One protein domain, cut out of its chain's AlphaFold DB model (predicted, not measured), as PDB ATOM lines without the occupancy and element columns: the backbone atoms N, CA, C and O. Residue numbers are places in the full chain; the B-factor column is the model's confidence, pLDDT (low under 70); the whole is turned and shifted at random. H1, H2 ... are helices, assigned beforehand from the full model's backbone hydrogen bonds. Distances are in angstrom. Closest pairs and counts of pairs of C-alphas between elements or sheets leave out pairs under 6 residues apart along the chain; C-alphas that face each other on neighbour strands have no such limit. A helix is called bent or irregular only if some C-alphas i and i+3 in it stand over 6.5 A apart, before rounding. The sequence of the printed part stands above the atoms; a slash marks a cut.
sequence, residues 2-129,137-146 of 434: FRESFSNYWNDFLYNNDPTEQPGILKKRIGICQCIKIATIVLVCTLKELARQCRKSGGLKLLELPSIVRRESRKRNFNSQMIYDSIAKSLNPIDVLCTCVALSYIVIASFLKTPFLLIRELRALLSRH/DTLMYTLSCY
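Overview. This is residues 2 to 129 and 137 to 146 of the 434 residues of the protein "WS_DGAT_C domain-containing protein" of Cyphomyrmex costatus (UniProt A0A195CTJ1). Picture a large, flat, open V of helices: H3 with H4 makes one limb, the long bent H6 makes the other, and short H5 joins them at the corner. H1 comes up to H3 near one of its ends, and its residues 2 to 9 stick out; H7 packs on H6b, near the far end of the second limb. The printed part has 138 residues with seven named helices, H1 to H7 in order along the chain, and no named strand; its class is all helix. It is loose, with a radius of gyration of the C-alphas of 20.4 A and spans of 53 by 47 by 23 A.

Arrangement. Look first at H6, residues 93 to 126, assigned as one helix by its hydrogen bonds but bent: C-alphas 112 and 115 are 6.7 A apart. Its arms H6a, residues 93 to 112, and H6b, residues 115 to 126, stand at a steep tilt of 46 degrees. Residues 100 to 116 of H6 stand free. H6b, with residues 121 to 125 alone, touches H7, residues 139 to 146, the same way at a steep tilt of 54 degrees; the closest C-alphas, of Glu 121 and Met 140, are 6.7 A apart. At the other end, H6a is close to but not clearly touching H5, residues 80 to 90, with the C-alphas of Ser 90 and Val 96 closest at 6.8 A; they are only just about perpendicular, at 70.2 degrees. H5 touches the hub, H3, residues 32 to 57, at a shallow tilt of 28 degrees, opposite ways, with the C-alphas of Ile 32 and Ser 86 closest at 5.2 A. H3 also touches H4, residues 62 to 75, at 47 degrees, a steep tilt, opposite ways; the C-alphas of Thr 46 and Val 69 are closest, 5.9 A apart. H1, residues 2 to 17, touches H3 with residues 14 to 17 alone, closest at C-alphas Asn 17 and Ile 38, 6.8 A. H2, residues 24 to 27, touches no helix. Every O i to N i+4 pair is within hydrogen-bond range in H1, H3, H5, H6a, H6b and H7, against 8 of 10 in H4; H2 is too short for such a pair.

Along the chain. Find C-alpha 93 at (267.927, 285.370, 390.141); from there H6a runs 28.4 A and H6b, beyond the bend, 16.4 A. H3 begins at C-alpha 32, (255.852, 279.511, 383.946), and runs 36.7 A. H1 measures 22.5 A, H4 20.5 A and H5 15.7 A. H4 is only just irregular, with C-alphas 63 and 66 7.0 A apart. H7 ends at C-alpha 146, (246.199, 252.183, 381.494).

Size, cuts and confidence. The farthest C-alphas, of Gln 81 and His 129, are 55.6 A apart. Residues 130 to 136 are not printed, and C-alphas 129 and 137 are 18.9 A apart across the cut. Of the links printed whole, none is long. Mean pLDDT of the printed part is 77.1; among the residues under 70 are 2 to 5, 26 to 29 and 54 to 63.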
ATOM      1  N   PHE A   2     235.197 255.472 387.927       49.66
ATOM      2  CA  PHE A   2     236.331 256.182 387.278       49.66
ATOM      3  C   PHE A   2     235.998 257.580 386.730       49.66
ATOM      4  O   PHE A   2     236.775 258.520 386.883       49.66
ATOM      5  N   ARG A   3     234.815 257.735 386.122       49.25
ATOM      6  CA  ARG A   3     234.354 259.020 385.576       49.25
ATOM      7  C   ARG A   3     234.138 260.074 386.668       49.25
ATOM      8  O   ARG A   3     234.362 261.253 386.426       49.25
ATOM      9  N   GLU A   4     233.744 259.636 387.862       57.28
ATOM     10  CA  GLU A   4     233.538 260.495 389.034       57.28
ATOM     11  C   GLU A   4     234.878 260.913 389.646       57.28
ATOM     12  O   GLU A   4     235.078 262.093 389.903       57.28
ATOM     13  N   SER A   5     235.839 259.990 389.775       69.25
ATOM     14  CA  SER A   5     237.178 260.300 390.301       69.25
ATOM     15  C   SER A   5     237.932 261.319 389.436       69.25
ATOM     16  O   SER A   5     238.461 262.296 389.966       69.25
ATOM     17  N   PHE A   6     237.917 261.161 388.106       72.19
ATOM     18  CA  PHE A   6     238.552 262.132 387.207       72.19
ATOM     19  C   PHE A   6     237.819 263.477 387.192       72.19
ATOM     20  O   PHE A   6     238.459 264.524 387.170       72.19
ATOM     21  N   SER A   7     236.481 263.466 387.232       75.56
ATOM     22  CA  SER A   7     235.699 264.705 387.305       75.56
ATOM     23  C   SER A   7     235.996 265.481 388.584       75.56
ATOM     24  O   SER A   7     236.114 266.701 388.527       75.56
ATOM     25  N   ASN A   8     236.144 264.791 389.716       81.62
ATOM     26  CA  ASN A   8     236.472 265.422 390.991       81.62
ATOM     27  C   ASN A   8     237.877 266.031 390.948       81.62
ATOM     28  O   ASN A   8     238.031 267.213 391.230       81.62
ATOM     29  N   TYR A   9     238.870 265.279 390.465       80.50
ATOM     30  CA  TYR A   9     240.238 265.787 390.333       80.50
ATOM     31  C   TYR A   9     240.334 266.980 389.371       80.50
ATOM     32  O   TYR A   9     241.053 267.945 389.624       80.50
ATOM     33  N   TRP A  10     239.586 266.943 388.264       82.81
ATOM     34  CA  TRP A  10     239.517 268.054 387.319       82.81
ATOM     35  C   TRP A  10     238.844 269.290 387.926       82.81
ATOM     36  O   TRP A  10     239.314 270.405 387.711       82.81
ATOM     37  N   ASN A  11     237.777 269.111 388.706       85.50
ATOM     38  CA  ASN A  11     237.108 270.212 389.398       85.50
ATOM     39  C   ASN A  11     238.018 270.846 390.460       85.50
ATOM     40  O   ASN A  11     238.130 272.069 390.499       85.50
ATOM     41  N   ASP A  12     238.741 270.037 391.237       85.88
ATOM     42  CA  ASP A  12     239.734 270.528 392.200       85.88
ATOM     43  C   ASP A  12     240.880 271.267 391.493       85.88
ATOM     44  O   ASP A  12     241.368 272.300 391.958       85.88
ATOM     45  N   PHE A  13     241.309 270.770 390.330       86.62
ATOM     46  CA  PHE A  13     242.317 271.435 389.510       86.62
ATOM     47  C   PHE A  13     241.831 272.793 388.983       86.62
ATOM     48  O   PHE A  13     242.593 273.762 389.034       86.62
ATOM     49  N   LEU A  14     240.580 272.881 388.517       84.88
ATOM     50  CA  LEU A  14     239.961 274.134 388.078       84.88
ATOM     51  C   LEU A  14     239.831 275.130 389.231       84.88
ATOM     52  O   LEU A  14     240.282 276.262 389.090       84.88
ATOM     53  N   TYR A  15     239.306 274.702 390.380       84.00
ATOM     54  CA  TYR A  15     239.118 275.564 391.548       84.00
ATOM     55  C   TYR A  15     240.425 276.242 391.991       84.00
ATOM     56  O   TYR A  15     240.452 277.429 392.302       84.00
ATOM     57  N   ASN A  16     241.532 275.497 391.956       84.12
ATOM     58  CA  ASN A  16     242.834 275.978 392.419       84.12
ATOM     59  C   ASN A  16     243.634 276.779 391.379       84.12
ATOM     60  O   ASN A  16     244.620 277.422 391.742       84.12
ATOM     61  N   ASN A  17     243.319 276.667 390.083       83.44
ATOM     62  CA  ASN A  17     244.191 277.189 389.022       83.44
ATOM     63  C   ASN A  17     243.461 277.995 387.933       83.44
ATOM     64  O   ASN A  17     244.144 278.606 387.110       83.44
ATOM     65  N   ASP A  18     242.125 278.014 387.896       83.50
ATOM     66  CA  ASP A  18     241.365 278.821 386.938       83.50
ATOM     67  C   ASP A  18     241.284 280.286 387.424       83.50
ATOM     68  O   ASP A  18     240.742 280.556 388.500       83.50
ATOM     69  N   PRO A  19     241.776 281.261 386.634       82.25
ATOM     70  CA  PRO A  19     241.670 282.684 386.955       82.25
ATOM     71  C   PRO A  19     240.236 283.191 387.137       82.25
ATOM     72  O   PRO A  19     240.039 284.244 387.740       82.25
ATOM     73  N   THR A  20     239.250 282.479 386.582       81.25
ATOM     74  CA  THR A  20     237.829 282.837 386.704       81.25
ATOM     75  C   THR A  20     237.231 282.444 388.055       81.25
ATOM     76  O   THR A  20     236.421 283.201 388.580       81.25
ATOM     77  N   GLU A  21     237.670 281.329 388.643       80.38
ATOM     78  CA  GLU A  21     237.239 280.866 389.972       80.38
ATOM     79  C   GLU A  21     238.031 281.568 391.087       80.38
ATOM     80  O   GLU A  21     237.482 281.934 392.125       80.38
ATOM     81  N   GLN A  22     239.325 281.832 390.858       79.88
ATOM     82  CA  GLN A  22     240.191 282.511 391.822       79.88
ATOM     83  C   GLN A  22     240.946 283.697 391.183       79.88
ATOM     84  O   GLN A  22     242.123 283.583 390.818       79.88
ATOM     85  N   PRO A  23     240.339 284.900 391.119       74.75
ATOM     86  CA  PRO A  23     240.950 286.071 390.474       74.75
ATOM     87  C   PRO A  23     242.223 286.568 391.182       74.75
ATOM     88  O   PRO A  23     243.008 287.329 390.612       74.75
ATOM     89  N   GLY A  24     242.469 286.123 392.420       70.00
ATOM     90  CA  GLY A  24     243.699 286.401 393.166       70.00
ATOM     91  C   GLY A  24     244.968 285.823 392.526       70.00
ATOM     92  O   GLY A  24     246.057 286.327 392.800       70.00
ATOM     93  N   ILE A  25     244.841 284.825 391.645       72.88
ATOM     94  CA  ILE A  25     245.972 284.226 390.918       72.88
ATOM     95  C   ILE A  25     246.600 285.240 389.952       72.88
ATOM     96  O   ILE A  25     247.821 285.309 389.858       72.88
ATOM     97  N   LEU A  26     245.786 286.080 389.303       67.06
ATOM     98  CA  LEU A  26     246.257 287.098 388.354       67.06
ATOM     99  C   LEU A  26     246.921 288.304 389.036       67.06
ATOM    100  O   LEU A  26     247.688 289.021 388.404       67.06
ATOM    101  N   LYS A  27     246.624 288.544 390.322       65.31
ATOM    102  CA  LYS A  27     247.208 289.657 391.095       65.31
ATOM    103  C   LYS A  27     248.638 289.370 391.555       65.31
ATOM    104  O   LYS A  27     249.395 290.297 391.829       65.31
ATOM    105  N   LYS A  28     249.019 288.094 391.652       68.56
ATOM    106  CA  LYS A  28     250.400 287.676 391.923       68.56
ATOM    107  C   LYS A  28     251.142 287.578 390.588       68.56
ATOM    108  O   LYS A  28     250.585 287.078 389.619       68.56
ATOM    109  N   ARG A  29     252.406 288.019 390.519       64.38
ATOM    110  CA  ARG A  29     253.221 287.834 389.300       64.38
ATOM    111  C   ARG A  29     253.281 286.341 388.953       64.38
ATOM    112  O   ARG A  29     253.732 285.549 389.783       64.38
ATOM    113  N   ILE A  30     252.839 285.973 387.756       72.12
ATOM    114  CA  ILE A  30     252.605 284.585 387.333       72.12
ATOM    115  C   ILE A  30     253.940 283.923 386.957       72.12
ATOM    116  O   ILE A  30     254.792 284.544 386.331       72.12
ATOM    117  N   GLY A  31     254.156 282.678 387.389       75.44
ATOM    118  CA  GLY A  31     255.311 281.867 386.972       75.44
ATOM    119  C   GLY A  31     254.984 280.946 385.789       75.44
ATOM    120  O   GLY A  31     253.816 280.657 385.528       75.44
ATOM    121  N   ILE A  32     256.008 280.405 385.116       77.75
ATOM    122  CA  ILE A  32     255.852 279.511 383.946       77.75
ATOM    123  C   ILE A  32     254.917 278.326 384.235       77.75
ATOM    124  O   ILE A  32     254.024 278.036 383.442       77.75
ATOM    125  N   CYS A  33     255.044 277.677 385.397       77.75
ATOM    126  CA  CYS A  33     254.194 276.539 385.759       77.75
ATOM    127  C   CYS A  33     252.705 276.911 385.855       77.75
ATOM    128  O   CYS A  33     251.847 276.130 385.457       77.75
ATOM    129  N   GLN A  34     252.378 278.102 386.365       81.94
ATOM    130  CA  GLN A  34     250.993 278.583 386.420       81.94
ATOM    131  C   GLN A  34     250.480 278.956 385.026       81.94
ATOM    132  O   GLN A  34     249.337 278.648 384.698       81.94
ATOM    133  N   CYS A  35     251.336 279.529 384.178       83.19
ATOM    134  CA  CYS A  35     251.014 279.815 382.782       83.19
ATOM    135  C   CYS A  35     250.640 278.535 382.007       83.19
ATOM    136  O   CYS A  35     249.603 278.500 381.346       83.19
ATOM    137  N   ILE A  36     251.405 277.446 382.170       84.19
ATOM    138  CA  ILE A  36     251.112 276.137 381.555       84.19
ATOM    139  C   ILE A  36     249.774 275.568 382.048       84.19
ATOM    140  O   ILE A  36     248.989 275.043 381.255       84.19
ATOM    141  N   LYS A  37     249.477 275.691 383.347       87.19
ATOM    142  CA  LYS A  37     248.193 275.240 383.904       87.19
ATOM    143  C   LYS A  37     247.019 276.004 383.294       87.19
ATOM    144  O   LYS A  37     246.074 275.376 382.829       87.19
ATOM    145  N   ILE A  38     247.106 277.334 383.216       86.25
ATOM    146  CA  ILE A  38     246.067 278.169 382.595       86.25
ATOM    147  C   ILE A  38     245.917 277.820 381.105       86.25
ATOM    148  O   ILE A  38     244.794 277.660 380.631       86.25
ATOM    149  N   ALA A  39     247.022 277.611 380.380       86.19
ATOM    150  CA  ALA A  39     246.996 277.182 378.979       86.19
ATOM    151  C   ALA A  39     246.287 275.826 378.800       86.19
ATOM    152  O   ALA A  39     245.476 275.660 377.889       86.19
ATOM    153  N   THR A  40     246.534 274.879 379.707       86.81
ATOM    154  CA  THR A  40     245.878 273.563 379.711       86.81
ATOM    155  C   THR A  40     244.373 273.695 379.950       86.81
ATOM    156  O   THR A  40     243.580 273.062 379.255       86.81
ATOM    157  N   ILE A  41     243.955 274.561 380.879       88.06
ATOM    158  CA  ILE A  41     242.534 274.838 381.137       88.06
ATOM    159  C   ILE A  41     241.869 275.450 379.896       88.06
ATOM    160  O   ILE A  41     240.799 274.998 379.485       88.06
ATOM    161  N   VAL A  42     242.509 276.435 379.255       87.81
ATOM    162  CA  VAL A  42     242.012 277.036 378.005       87.81
ATOM    163  C   VAL A  42     241.868 275.971 376.913       87.81
ATOM    164  O   VAL A  42     240.833 275.911 376.248       87.81
ATOM    165  N   LEU A  43     242.845 275.077 376.757       85.81
ATOM    166  CA  LEU A  43     242.775 273.984 375.788       85.81
ATOM    167  C   LEU A  43     241.595 273.038 376.076       85.81
ATOM    168  O   LEU A  43     240.786 272.763 375.195       85.81
ATOM    169  N   VAL A  44     241.432 272.581 377.317       86.88
ATOM    170  CA  VAL A  44     240.341 271.656 377.670       86.88
ATOM    171  C   VAL A  44     238.967 272.322 377.535       86.88
ATOM    172  O   VAL A  44     238.021 271.702 377.047       86.88
ATOM    173  N   CYS A  45     238.833 273.600 377.896       85.69
ATOM    174  CA  CYS A  45     237.577 274.334 377.740       85.69
ATOM    175  C   CYS A  45     237.231 274.632 376.279       85.69
ATOM    176  O   CYS A  45     236.057 274.556 375.912       85.69
ATOM    177  N   THR A  46     238.223 274.908 375.432       85.62
ATOM    178  CA  THR A  46     237.992 275.068 373.988       85.62
ATOM    179  C   THR A  46     237.549 273.749 373.360       85.62
ATOM    180  O   THR A  46     236.540 273.734 372.660       85.62
ATOM    181  N   LEU A  47     238.191 272.627 373.707       82.06
ATOM    182  CA  LEU A  47     237.760 271.282 373.303       82.06
ATOM    183  C   LEU A  47     236.341 270.948 373.786       82.06
ATOM    184  O   LEU A  47     235.535 270.418 373.021       82.06
ATOM    185  N   LYS A  48     235.996 271.300 375.031       85.00
ATOM    186  CA  LYS A  48     234.651 271.089 375.589       85.00
ATOM    187  C   LYS A  48     233.586 271.884 374.833       85.00
ATOM    188  O   LYS A  48     232.520 271.342 374.538       85.00
ATOM    189  N   GLU A  49     233.849 273.149 374.512       83.19
ATOM    190  CA  GLU A  49     232.882 273.973 373.781       83.19
ATOM    191  C   GLU A  49     232.771 273.553 372.312       83.19
ATOM    192  O   GLU A  49     231.661 273.526 371.784       83.19
ATOM    193  N   LEU A  50     233.868 273.118 371.685       77.06
ATOM    194  CA  LEU A  50     233.846 272.498 370.356       77.06
ATOM    195  C   LEU A  50     232.995 271.229 370.347       77.06
ATOM    196  O   LEU A  50     232.130 271.081 369.489       77.06
ATOM    197  N   ALA A  51     233.170 270.343 371.330       74.62
ATOM    198  CA  ALA A  51     232.352 269.140 371.459       74.62
ATOM    199  C   ALA A  51     230.865 269.485 371.676       74.62
ATOM    200  O   ALA A  51     229.978 268.846 371.103       74.62
ATOM    201  N   ARG A  52     230.572 270.534 372.459       78.00
ATOM    202  CA  ARG A  52     229.202 271.023 372.676       78.00
ATOM    203  C   ARG A  52     228.584 271.581 371.394       78.00
ATOM    204  O   ARG A  52     227.415 271.308 371.124       78.00
ATOM    205  N   GLN A  53     229.346 272.339 370.612       72.44
ATOM    206  CA  GLN A  53     228.901 272.860 369.322       72.44
ATOM    207  C   GLN A  53     228.720 271.749 368.288       72.44
ATOM    208  O   GLN A  53     227.700 271.754 367.608       72.44
ATOM    209  N   CYS A  54     229.607 270.751 368.245       64.19
ATOM    210  CA  CYS A  54     229.430 269.565 367.401       64.19
ATOM    211  C   CYS A  54     228.097 268.874 367.701       64.19
ATOM    212  O   CYS A  54     227.357 268.521 366.786       64.19
ATOM    213  N   ARG A  55     227.744 268.751 368.988       65.44
ATOM    214  CA  ARG A  55     226.488 268.124 369.416       65.44
ATOM    215  C   ARG A  55     225.244 268.964 369.105       65.44
ATOM    216  O   ARG A  55     224.195 268.393 368.841       65.44
ATOM    217  N   LYS A  56     225.335 270.298 369.172       67.25
ATOM    218  CA  LYS A  56     224.194 271.208 368.935       67.25
ATOM    219  C   LYS A  56     223.985 271.565 367.464       67.25
ATOM    220  O   LYS A  56     222.847 271.724 367.047       67.25
ATOM    221  N   SER A  57     225.066 271.738 366.710       54.62
ATOM    222  CA  SER A  57     225.042 272.233 365.329       54.62
ATOM    223  C   SER A  57     225.142 271.119 364.286       54.62
ATOM    224  O   SER A  57     225.076 271.431 363.100       54.62
ATOM    225  N   GLY A  58     225.331 269.856 364.695       54.09
ATOM    226  CA  GLY A  58     225.483 268.730 363.766       54.09
ATOM    227  C   GLY A  58     226.667 268.900 362.810       54.09
ATOM    228  O   GLY A  58     226.562 268.535 361.646       54.09
ATOM    229  N   GLY A  59     227.749 269.542 363.266       55.06
ATOM    230  CA  GLY A  59     228.876 269.886 362.406       55.06
ATOM    231  C   GLY A  59     230.020 270.599 363.123       55.06
ATOM    232  O   GLY A  59     229.810 271.280 364.131       55.06
ATOM    233  N   LEU A  60     231.236 270.441 362.594       56.75
ATOM    234  CA  LEU A  60     232.476 270.979 363.155       56.75
ATOM    235  C   LEU A  60     232.921 272.185 362.321       56.75
ATOM    236  O   LEU A  60     233.576 272.052 361.291       56.75
ATOM    237  N   LYS A  61     232.560 273.395 362.754       65.38
ATOM    238  CA  LYS A  61     232.999 274.624 362.081       65.38
ATOM    239  C   LYS A  61     234.440 274.948 362.474       65.38
ATOM    240  O   LYS A  61     234.682 275.771 363.352       65.38
ATOM    241  N   LEU A  62     235.411 274.314 361.811       60.12
ATOM    242  CA  LEU A  62     236.848 274.551 362.040       60.12
ATOM    243  C   LEU A  62     237.240 276.034 361.911       60.12
ATOM    244  O   LEU A  62     238.141 276.493 362.606       60.12
ATOM    245  N   LEU A  63     236.524 276.807 361.093       64.31
ATOM    246  CA  LEU A  63     236.720 278.255 360.945       64.31
ATOM    247  C   LEU A  63     236.370 279.057 362.215       64.31
ATOM    248  O   LEU A  63     236.887 280.154 362.407       64.31
ATOM    249  N   GLU A  64     235.532 278.517 363.107       71.12
ATOM    250  CA  GLU A  64     235.190 279.136 364.398       71.12
ATOM    251  C   GLU A  64     236.163 278.728 365.523       71.12
ATOM    252  O   GLU A  64     236.170 279.342 366.589       71.12
ATOM    253  N   LEU A  65     237.052 277.755 365.296       77.50
ATOM    254  CA  LEU A  65     238.086 277.354 366.259       77.50
ATOM    255  C   LEU A  65     238.909 278.542 366.802       77.50
ATOM    256  O   LEU A  65     238.979 278.695 368.026       77.50
ATOM    257  N   PRO A  66     239.495 279.426 365.964       80.00
ATOM    258  CA  PRO A  66     240.275 280.554 366.469       80.00
ATOM    259  C   PRO A  66     239.427 281.554 367.264       80.00
ATOM    260  O   PRO A  66     239.933 282.171 368.203       80.00
ATOM    261  N   SER A  67     238.137 281.712 366.945       82.25
ATOM    262  CA  SER A  67     237.257 282.626 367.683       82.25
ATOM    263  C   SER A  67     236.889 282.064 369.061       82.25
ATOM    264  O   SER A  67     236.878 282.813 370.041       82.25
ATOM    265  N   ILE A  68     236.684 280.746 369.168       83.31
ATOM    266  CA  ILE A  68     236.442 280.039 370.434       83.31
ATOM    267  C   ILE A  68     237.686 280.087 371.318       83.31
ATOM    268  O   ILE A  68     237.574 280.442 372.492       83.31
ATOM    269  N   VAL A  69     238.865 279.803 370.754       85.12
ATOM    270  CA  VAL A  69     240.146 279.919 371.466       85.12
ATOM    271  C   VAL A  69     240.340 281.344 371.966       85.12
ATOM    272  O   VAL A  69     240.557 281.550 373.155       85.12
ATOM    273  N   ARG A  70     240.156 282.351 371.107       85.69
ATOM    274  CA  ARG A  70     240.281 283.758 371.505       85.69
ATOM    275  C   ARG A  70     239.291 284.141 372.606       85.69
ATOM    276  O   ARG A  70     239.647 284.917 373.490       85.69
ATOM    277  N   ARG A  71     238.064 283.613 372.576       85.69
ATOM    278  CA  ARG A  71     237.046 283.851 373.610       85.69
ATOM    279  C   ARG A  71     237.440 283.226 374.948       85.69
ATOM    280  O   ARG A  71     237.368 283.912 375.961       85.69
ATOM    281  N   GLU A  72     237.857 281.964 374.957       86.88
ATOM    282  CA  GLU A  72     238.273 281.269 376.184       86.88
ATOM    283  C   GLU A  72     239.577 281.837 376.761       86.88
ATOM    284  O   GLU A  72     239.678 281.996 377.977       86.88
ATOM    285  N   SER A  73     240.528 282.238 375.911       85.62
ATOM    286  CA  SER A  73     241.739 282.950 376.334       85.62
ATOM    287  C   SER A  73     241.411 284.314 376.943       85.62
ATOM    288  O   SER A  73     241.932 284.651 378.004       85.62
ATOM    289  N   ARG A  74     240.497 285.087 376.332       85.25
ATOM    290  CA  ARG A  74     240.057 286.392 376.866       85.25
ATOM    291  C   ARG A  74     239.355 286.273 378.213       85.25
ATOM    292  O   ARG A  74     239.651 287.063 379.097       85.25
ATOM    293  N   LYS A  75     238.474 285.283 378.395       85.00
ATOM    294  CA  LYS A  75     237.794 285.043 379.684       85.00
ATOM    295  C   LYS A  75     238.775 284.864 380.844       85.00
ATOM    296  O   LYS A  75     238.471 285.260 381.961       85.00
ATOM    297  N   ARG A  76     239.937 284.270 380.572       82.88
ATOM    298  CA  ARG A  76     240.973 283.962 381.569       82.88
ATOM    299  C   ARG A  76     242.149 284.939 381.548       82.88
ATOM    300  O   ARG A  76     243.159 284.666 382.185       82.88
ATOM    301  N   ASN A  77     242.034 286.050 380.810       81.19
ATOM    302  CA  ASN A  77     243.103 287.035 380.594       81.19
ATOM    303  C   ASN A  77     244.434 286.425 380.108       81.19
ATOM    304  O   ASN A  77     245.510 286.967 380.353       81.19
ATOM    305  N   PHE A  78     244.368 285.305 379.387       81.56
ATOM    306  CA  PHE A  78     245.534 284.630 378.837       81.56
ATOM    307  C   PHE A  78     245.979 285.341 377.552       81.56
ATOM    308  O   PHE A  78     245.385 285.152 376.487       81.56
ATOM    309  N   ASN A  79     246.998 286.198 377.660       83.50
ATOM    310  CA  ASN A  79     247.542 286.986 376.550       83.50
ATOM    311  C   ASN A  79     249.020 286.647 376.287       83.50
ATOM    312  O   ASN A  79     249.704 286.139 377.174       83.50
ATOM    313  N   SER A  80     249.536 286.976 375.098       78.56
ATOM    314  CA  SER A  80     250.958 286.775 374.756       78.56
ATOM    315  C   SER A  80     251.890 287.477 375.746       78.56
ATOM    316  O   SER A  80     252.901 286.913 376.149       78.56
ATOM    317  N   GLN A  81     251.499 288.658 376.221       80.56
ATOM    318  CA  GLN A  81     252.217 289.403 377.254       80.56
ATOM    319  C   GLN A  81     252.374 288.606 378.559       80.56
ATOM    320  O   GLN A  81     253.459 288.574 379.122       80.56
ATOM    321  N   MET A  82     251.349 287.854 378.975       78.75
ATOM    322  CA  MET A  82     251.411 287.001 380.167       78.75
ATOM    323  C   MET A  82     252.450 285.878 380.019       78.75
ATOM    324  O   MET A  82     253.078 285.478 381.000       78.75
ATOM    325  N   ILE A  83     252.646 285.373 378.796       80.31
ATOM    326  CA  ILE A  83     253.656 284.356 378.482       80.31
ATOM    327  C   ILE A  83     255.055 284.966 378.599       80.31
ATOM    328  O   ILE A  83     255.903 284.400 379.288       80.31
ATOM    329  N   TYR A  84     255.279 286.139 378.001       81.75
ATOM    330  CA  TYR A  84     256.559 286.845 378.093       81.75
ATOM    331  C   TYR A  84     256.895 287.263 379.528       81.75
ATOM    332  O   TYR A  84     258.007 287.007 379.982       81.75
ATOM    333  N   ASP A  85     255.931 287.803 380.274       79.56
ATOM    334  CA  ASP A  85     256.111 288.194 381.676       79.56
ATOM    335  C   ASP A  85     256.431 286.981 382.564       79.56
ATOM    336  O   ASP A  85     257.264 287.066 383.468       79.56
ATOM    337  N   SER A  86     255.820 285.825 382.276       79.19
ATOM    338  CA  SER A  86     256.114 284.568 382.978       79.19
ATOM    339  C   SER A  86     257.530 284.063 382.684       79.19
ATOM    340  O   SER A  86     258.203 283.575 383.593       79.19
ATOM    341  N   ILE A  87     257.994 284.188 381.434       79.31
ATOM    342  CA  ILE A  87     259.360 283.823 381.024       79.31
ATOM    343  C   ILE A  87     260.376 284.763 381.678       79.31
ATOM    344  O   ILE A  87     261.319 284.295 382.311       79.31
ATOM    345  N   ALA A  88     260.149 286.077 381.602       78.44
ATOM    346  CA  ALA A  88     261.011 287.084 382.211       78.44
ATOM    347  C   ALA A  88     261.111 286.901 383.733       78.44
ATOM    348  O   ALA A  88     262.196 286.997 384.301       78.44
ATOM    349  N   LYS A  89     260.003 286.553 384.401       74.44
ATOM    350  CA  LYS A  89     260.008 286.257 385.836       74.44
ATOM    351  C   LYS A  89     260.831 285.015 386.176       74.44
ATOM    352  O   LYS A  89     261.541 285.020 387.174       74.44
ATOM    353  N   SER A  90     260.761 283.969 385.356       69.62
ATOM    354  CA  SER A  90     261.536 282.743 385.581       69.62
ATOM    355  C   SER A  90     263.047 282.945 385.478       69.62
ATOM    356  O   SER A  90     263.793 282.089 385.941       69.62
ATOM    357  N   LEU A  91     263.490 284.050 384.875       73.25
ATOM    358  CA  LEU A  91     264.895 284.438 384.788       73.25
ATOM    359  C   LEU A  91     265.341 285.329 385.962       73.25
ATOM    360  O   LEU A  91     266.512 285.694 386.030       73.25
ATOM    361  N   ASN A  92     264.447 285.677 386.902       78.19
ATOM    362  CA  ASN A  92     264.838 286.441 388.086       78.19
ATOM    363  C   ASN A  92     265.755 285.605 388.992       78.19
ATOM    364  O   ASN A  92     265.363 284.517 389.415       78.19
ATOM    365  N   PRO A  93     266.921 286.134 389.400       73.06
ATOM    366  CA  PRO A  93     267.927 285.370 390.141       73.06
ATOM    367  C   PRO A  93     267.432 284.874 391.511       73.06
ATOM    368  O   PRO A  93     267.839 283.809 391.966       73.06
ATOM    369  N   ILE A  94     266.514 285.603 392.153       75.19
ATOM    370  CA  ILE A  94     265.934 285.232 393.456       75.19
ATOM    371  C   ILE A  94     264.939 284.071 393.311       75.19
ATOM    372  O   ILE A  94     264.982 283.121 394.089       75.19
ATOM    373  N   ASP A  95     264.084 284.106 392.285       69.12
ATOM    374  CA  ASP A  95     263.149 283.010 391.997       69.12
ATOM    375  C   ASP A  95     263.906 281.757 391.529       69.12
ATOM    376  O   ASP A  95     263.530 280.641 391.892       69.12
ATOM    377  N   VAL A  96     265.007 281.927 390.789       75.00
ATOM    378  CA  VAL A  96     265.933 280.841 390.426       75.00
ATOM    379  C   VAL A  96     266.555 280.217 391.680       75.00
ATOM    380  O   VAL A  96     266.589 278.998 391.802       75.00
ATOM    381  N   LEU A  97     266.970 281.017 392.665       78.88
ATOM    382  CA  LEU A  97     267.514 280.492 393.920       78.88
ATOM    383  C   LEU A  97     266.453 279.733 394.736       78.88
ATOM    384  O   LEU A  97     266.701 278.617 395.189       78.88
ATOM    385  N   CYS A  98     265.249 280.293 394.888       76.62
ATOM    386  CA  CYS A  98     264.150 279.624 395.586       76.62
ATOM    387  C   CYS A  98     263.706 278.338 394.876       76.62
ATOM    388  O   CYS A  98     263.425 277.337 395.537       76.62
ATOM    389  N   THR A  99     263.672 278.329 393.542       73.00
ATOM    390  CA  THR A  99     263.392 277.109 392.772       73.00
ATOM    391  C   THR A  99     264.525 276.098 392.881       73.00
ATOM    392  O   THR A  99     264.224 274.919 393.010       73.00
ATOM    393  N   CYS A 100     265.792 276.515 392.948       78.06
ATOM    394  CA  CYS A 100     266.920 275.628 393.249       78.06
ATOM    395  C   CYS A 100     266.805 274.989 394.640       78.06
ATOM    396  O   CYS A 100     267.075 273.799 394.775       78.06
ATOM    397  N   VAL A 101     266.357 275.729 395.661       83.06
ATOM    398  CA  VAL A 101     266.108 275.181 397.009       83.06
ATOM    399  C   VAL A 101     264.907 274.228 397.016       83.06
ATOM    400  O   VAL A 101     264.946 273.167 397.633       83.06
ATOM    401  N   ALA A 102     263.833 274.561 396.301       80.06
ATOM    402  CA  ALA A 102     262.696 273.656 396.156       80.06
ATOM    403  C   ALA A 102     263.085 272.382 395.386       80.06
ATOM    404  O   ALA A 102     262.694 271.283 395.771       80.06
ATOM    405  N   LEU A 103     263.889 272.514 394.328       79.38
ATOM    406  CA  LEU A 103     264.431 271.400 393.557       79.38
ATOM    407  C   LEU A 103     265.367 270.548 394.407       79.38
ATOM    408  O   LEU A 103     265.250 269.331 394.361       79.38
ATOM    409  N   SER A 104     266.238 271.146 395.221       81.38
ATOM    410  CA  SER A 104     267.115 270.388 396.114       81.38
ATOM    411  C   SER A 104     266.310 269.627 397.168       81.38
ATOM    412  O   SER A 104     266.562 268.443 397.377       81.38
ATOM    413  N   TYR A 105     265.267 270.233 397.744       86.94
ATOM    414  CA  TYR A 105     264.332 269.536 398.630       86.94
ATOM    415  C   TYR A 105     263.620 268.376 397.922       86.94
ATOM    416  O   TYR A 105     263.544 267.278 398.469       86.94
ATOM    417  N   ILE A 106     263.133 268.582 396.694       81.81
ATOM    418  CA  ILE A 106     262.492 267.528 395.899       81.81
ATOM    419  C   ILE A 106     263.487 266.411 395.577       81.81
ATOM    420  O   ILE A 106     263.116 265.245 395.673       81.81
ATOM    421  N   VAL A 107     264.737 266.730 395.235       83.75
ATOM    422  CA  VAL A 107     265.795 265.748 394.955       83.75
ATOM    423  C   VAL A 107     266.107 264.933 396.207       83.75
ATOM    424  O   VAL A 107     266.126 263.708 396.130       83.75
ATOM    425  N   ILE A 108     266.257 265.579 397.365       87.00
ATOM    426  CA  ILE A 108     266.499 264.910 398.650       87.00
ATOM    427  C   ILE A 108     265.305 264.020 399.025       87.00
ATOM    428  O   ILE A 108     265.471 262.830 399.290       87.00
ATOM    429  N   ALA A 109     264.085 264.560 398.990       85.38
ATOM    430  CA  ALA A 109     262.867 263.814 399.299       85.38
ATOM    431  C   ALA A 109     262.644 262.646 398.327       85.38
ATOM    432  O   ALA A 109     262.187 261.579 398.739       85.38
ATOM    433  N   SER A 110     262.984 262.829 397.051       78.25
ATOM    434  CA  SER A 110     262.930 261.767 396.048       78.25
ATOM    435  C   SER A 110     263.975 260.704 396.347       78.25
ATOM    436  O   SER A 110     263.609 259.541 396.390       78.25
ATOM    437  N   PHE A 111     265.221 261.069 396.653       86.19
ATOM    438  CA  PHE A 111     266.285 260.121 396.999       86.19
ATOM    439  C   PHE A 111     265.942 259.265 398.230       86.19
ATOM    440  O   PHE A 111     266.262 258.081 398.277       86.19
ATOM    441  N   LEU A 112     265.228 259.841 399.201       87.12
ATOM    442  CA  LEU A 112     264.724 259.127 400.378       87.12
ATOM    443  C   LEU A 112     263.519 258.221 400.064       87.12
ATOM    444  O   LEU A 112     263.410 257.126 400.614       87.12
ATOM    445  N   LYS A 113     262.599 258.653 399.191       83.94
ATOM    446  CA  LYS A 113     261.370 257.901 398.869       83.94
ATOM    447  C   LYS A 113     261.560 256.840 397.784       83.94
ATOM    448  O   LYS A 113     260.874 255.818 397.820       83.94
ATOM    449  N   THR A 114     262.459 257.056 396.828       80.50
ATOM    450  CA  THR A 114     262.702 256.153 395.696       80.50
ATOM    451  C   THR A 114     263.075 254.730 396.108       80.50
ATOM    452  O   THR A 114     262.476 253.829 395.522       80.50
ATOM    453  N   PRO A 115     263.946 254.451 397.106       84.38
ATOM    454  CA  PRO A 115     264.245 253.069 397.485       84.38
ATOM    455  C   PRO A 115     263.019 252.357 398.068       84.38
ATOM    456  O   PRO A 115     262.763 251.199 397.743       84.38
ATOM    457  N   PHE A 116     262.204 253.054 398.867       82.56
ATOM    458  CA  PHE A 116     260.981 252.484 399.436       82.56
ATOM    459  C   PHE A 116     259.933 252.169 398.360       82.56
ATOM    460  O   PHE A 116     259.320 251.098 398.373       82.56
ATOM    461  N   LEU A 117     259.748 253.080 397.401       79.38
ATOM    462  CA  LEU A 117     258.857 252.864 396.261       79.38
ATOM    463  C   LEU A 117     259.372 251.732 395.355       79.38
ATOM    464  O   LEU A 117     258.590 250.858 394.993       79.38
ATOM    465  N   LEU A 118     260.679 251.674 395.076       80.75
ATOM    466  CA  LEU A 118     261.300 250.598 394.294       80.75
ATOM    467  C   LEU A 118     261.074 249.217 394.916       80.75
ATOM    468  O   LEU A 118     260.723 248.280 394.202       80.75
ATOM    469  N   ILE A 119     261.212 249.084 396.236       81.94
ATOM    470  CA  ILE A 119     260.955 247.816 396.936       81.94
ATOM    471  C   ILE A 119     259.476 247.409 396.820       81.94
ATOM    472  O   ILE A 119     259.179 246.230 396.607       81.94
ATOM    473  N   ARG A 120     258.539 248.364 396.932       77.94
ATOM    474  CA  ARG A 120     257.098 248.100 396.749       77.94
ATOM    475  C   ARG A 120     256.779 247.641 395.325       77.94
ATOM    476  O   ARG A 120     256.040 246.672 395.170       77.94
ATOM    477  N   GLU A 121     257.361 248.280 394.312       79.38
ATOM    478  CA  GLU A 121     257.172 247.901 392.905       79.38
ATOM    479  C   GLU A 121     257.813 246.546 392.576       79.38
ATOM    480  O   GLU A 121     257.192 245.719 391.911       79.38
ATOM    481  N   LEU A 122     259.013 246.256 393.094       78.38
ATOM    482  CA  LEU A 122     259.661 244.947 392.936       78.38
ATOM    483  C   LEU A 122     258.818 243.826 393.547       78.38
ATOM    484  O   LEU A 122     258.654 242.767 392.943       78.38
ATOM    485  N   ARG A 123     258.221 244.070 394.720       76.12
ATOM    486  CA  ARG A 123     257.304 243.118 395.357       76.12
ATOM    487  C   ARG A 123     256.037 242.907 394.521       76.12
ATOM    488  O   ARG A 123     255.607 241.766 394.381       76.12
ATOM    489  N   ALA A 124     255.491 243.972 393.929       69.69
ATOM    490  CA  ALA A 124     254.334 243.901 393.033       69.69
ATOM    491  C   ALA A 124     254.643 243.174 391.704       69.69
ATOM    492  O   ALA A 124     253.788 242.466 391.168       69.69
ATOM    493  N   LEU A 125     255.869 243.306 391.184       71.19
ATOM    494  CA  LEU A 125     256.355 242.579 390.005       71.19
ATOM    495  C   LEU A 125     256.572 241.088 390.287       71.19
ATOM    496  O   LEU A 125     256.249 240.252 389.445       71.19
ATOM    497  N   LEU A 126     257.094 240.740 391.465       73.81
ATOM    498  CA  LEU A 126     257.290 239.348 391.882       73.81
ATOM    499  C   LEU A 126     255.955 238.631 392.152       73.81
ATOM    500  O   LEU A 126     255.837 237.436 391.889       73.81
ATOM    501  N   SER A 127     254.916 239.346 392.597       66.44
ATOM    502  CA  SER A 127     253.577 238.785 392.840       66.44
ATOM    503  C   SER A 127     252.712 238.605 391.582       66.44
ATOM    504  O   SER A 127     251.540 238.247 391.699       66.44
ATOM    505  N   ARG A 128     253.276 238.797 390.378       57.25
ATOM    506  CA  ARG A 128     252.616 238.735 389.053       57.25
ATOM    507  C   ARG A 128     251.820 237.448 388.762       57.25
ATOM    508  O   ARG A 128     251.072 237.415 387.793       57.25
ATOM    509  N   HIS A 129     251.946 236.408 389.587       54.22
ATOM    510  CA  HIS A 129     251.219 235.139 389.443       54.22
ATOM    511  C   HIS A 129     249.869 235.058 390.177       54.22
ATOM    512  O   HIS A 129     249.114 234.119 389.930       54.22
ATOM    513  N   ASP A 137     247.883 252.019 395.031       64.12
ATOM    514  CA  ASP A 137     248.891 253.081 395.063       64.12
ATOM    515  C   ASP A 137     250.212 252.723 394.346       64.12
ATOM    516  O   ASP A 137     251.233 253.371 394.563       64.12
ATOM    517  N   THR A 138     250.237 251.652 393.543       71.75
ATOM    518  CA  THR A 138     251.444 251.212 392.812       71.75
ATOM    519  C   THR A 138     251.422 251.622 391.337       71.75
ATOM    520  O   THR A 138     250.388 251.586 390.659       71.75
ATOM    521  N   LEU A 139     252.592 251.988 390.809       71.12
ATOM    522  CA  LEU A 139     252.807 252.299 389.397       71.12
ATOM    523  C   LEU A 139     252.508 251.084 388.518       71.12
ATOM    524  O   LEU A 139     251.918 251.239 387.455       71.12
ATOM    525  N   MET A 140     252.823 249.866 388.967       70.81
ATOM    526  CA  MET A 140     252.496 248.653 388.208       70.81
ATOM    527  C   MET A 140     250.990 248.425 388.042       70.81
ATOM    528  O   MET A 140     250.558 248.002 386.971       70.81
ATOM    529  N   TYR A 141     250.171 248.750 389.050       73.31
ATOM    530  CA  TYR A 141     248.711 248.666 388.936       73.31
ATOM    531  C   TYR A 141     248.163 249.675 387.924       73.31
ATOM    532  O   TYR A 141     247.371 249.325 387.047       73.31
ATOM    533  N   THR A 142     248.619 250.928 388.008       74.19
ATOM    534  CA  THR A 142     248.202 251.966 387.059       74.19
ATOM    535  C   THR A 142     248.660 251.624 385.640       74.19
ATOM    536  O   THR A 142     247.846 251.657 384.720       74.19
ATOM    537  N   LEU A 143     249.903 251.178 385.451       79.19
ATOM    538  CA  LEU A 143     250.398 250.702 384.157       79.19
ATOM    539  C   LEU A 143     249.591 249.505 383.639       79.19
ATOM    540  O   LEU A 143     249.188 249.522 382.484       79.19
ATOM    541  N   SER A 144     249.276 248.506 384.466       77.94
ATOM    542  CA  SER A 144     248.490 247.342 384.030       77.94
ATOM    543  C   SER A 144     247.086 247.713 383.537       77.94
ATOM    544  O   SER A 144     246.571 247.056 382.635       77.94
ATOM    545  N   CYS A 145     246.464 248.743 384.112       77.56
ATOM    546  CA  CYS A 145     245.142 249.215 383.697       77.56
ATOM    547  C   CYS A 145     245.216 250.162 382.491       77.56
ATOM    548  O   CYS A 145     244.444 250.023 381.543       77.56
ATOM    549  N   TYR A 146     246.137 251.129 382.508       80.81
ATOM    550  CA  TYR A 146     246.199 252.183 381.494       80.81
ATOM    551  C   TYR A 146     246.969 251.772 380.240       80.81
ATOM    552  O   TYR A 146     246.573 252.182 379.157       80.81
TER     553      TYR A 146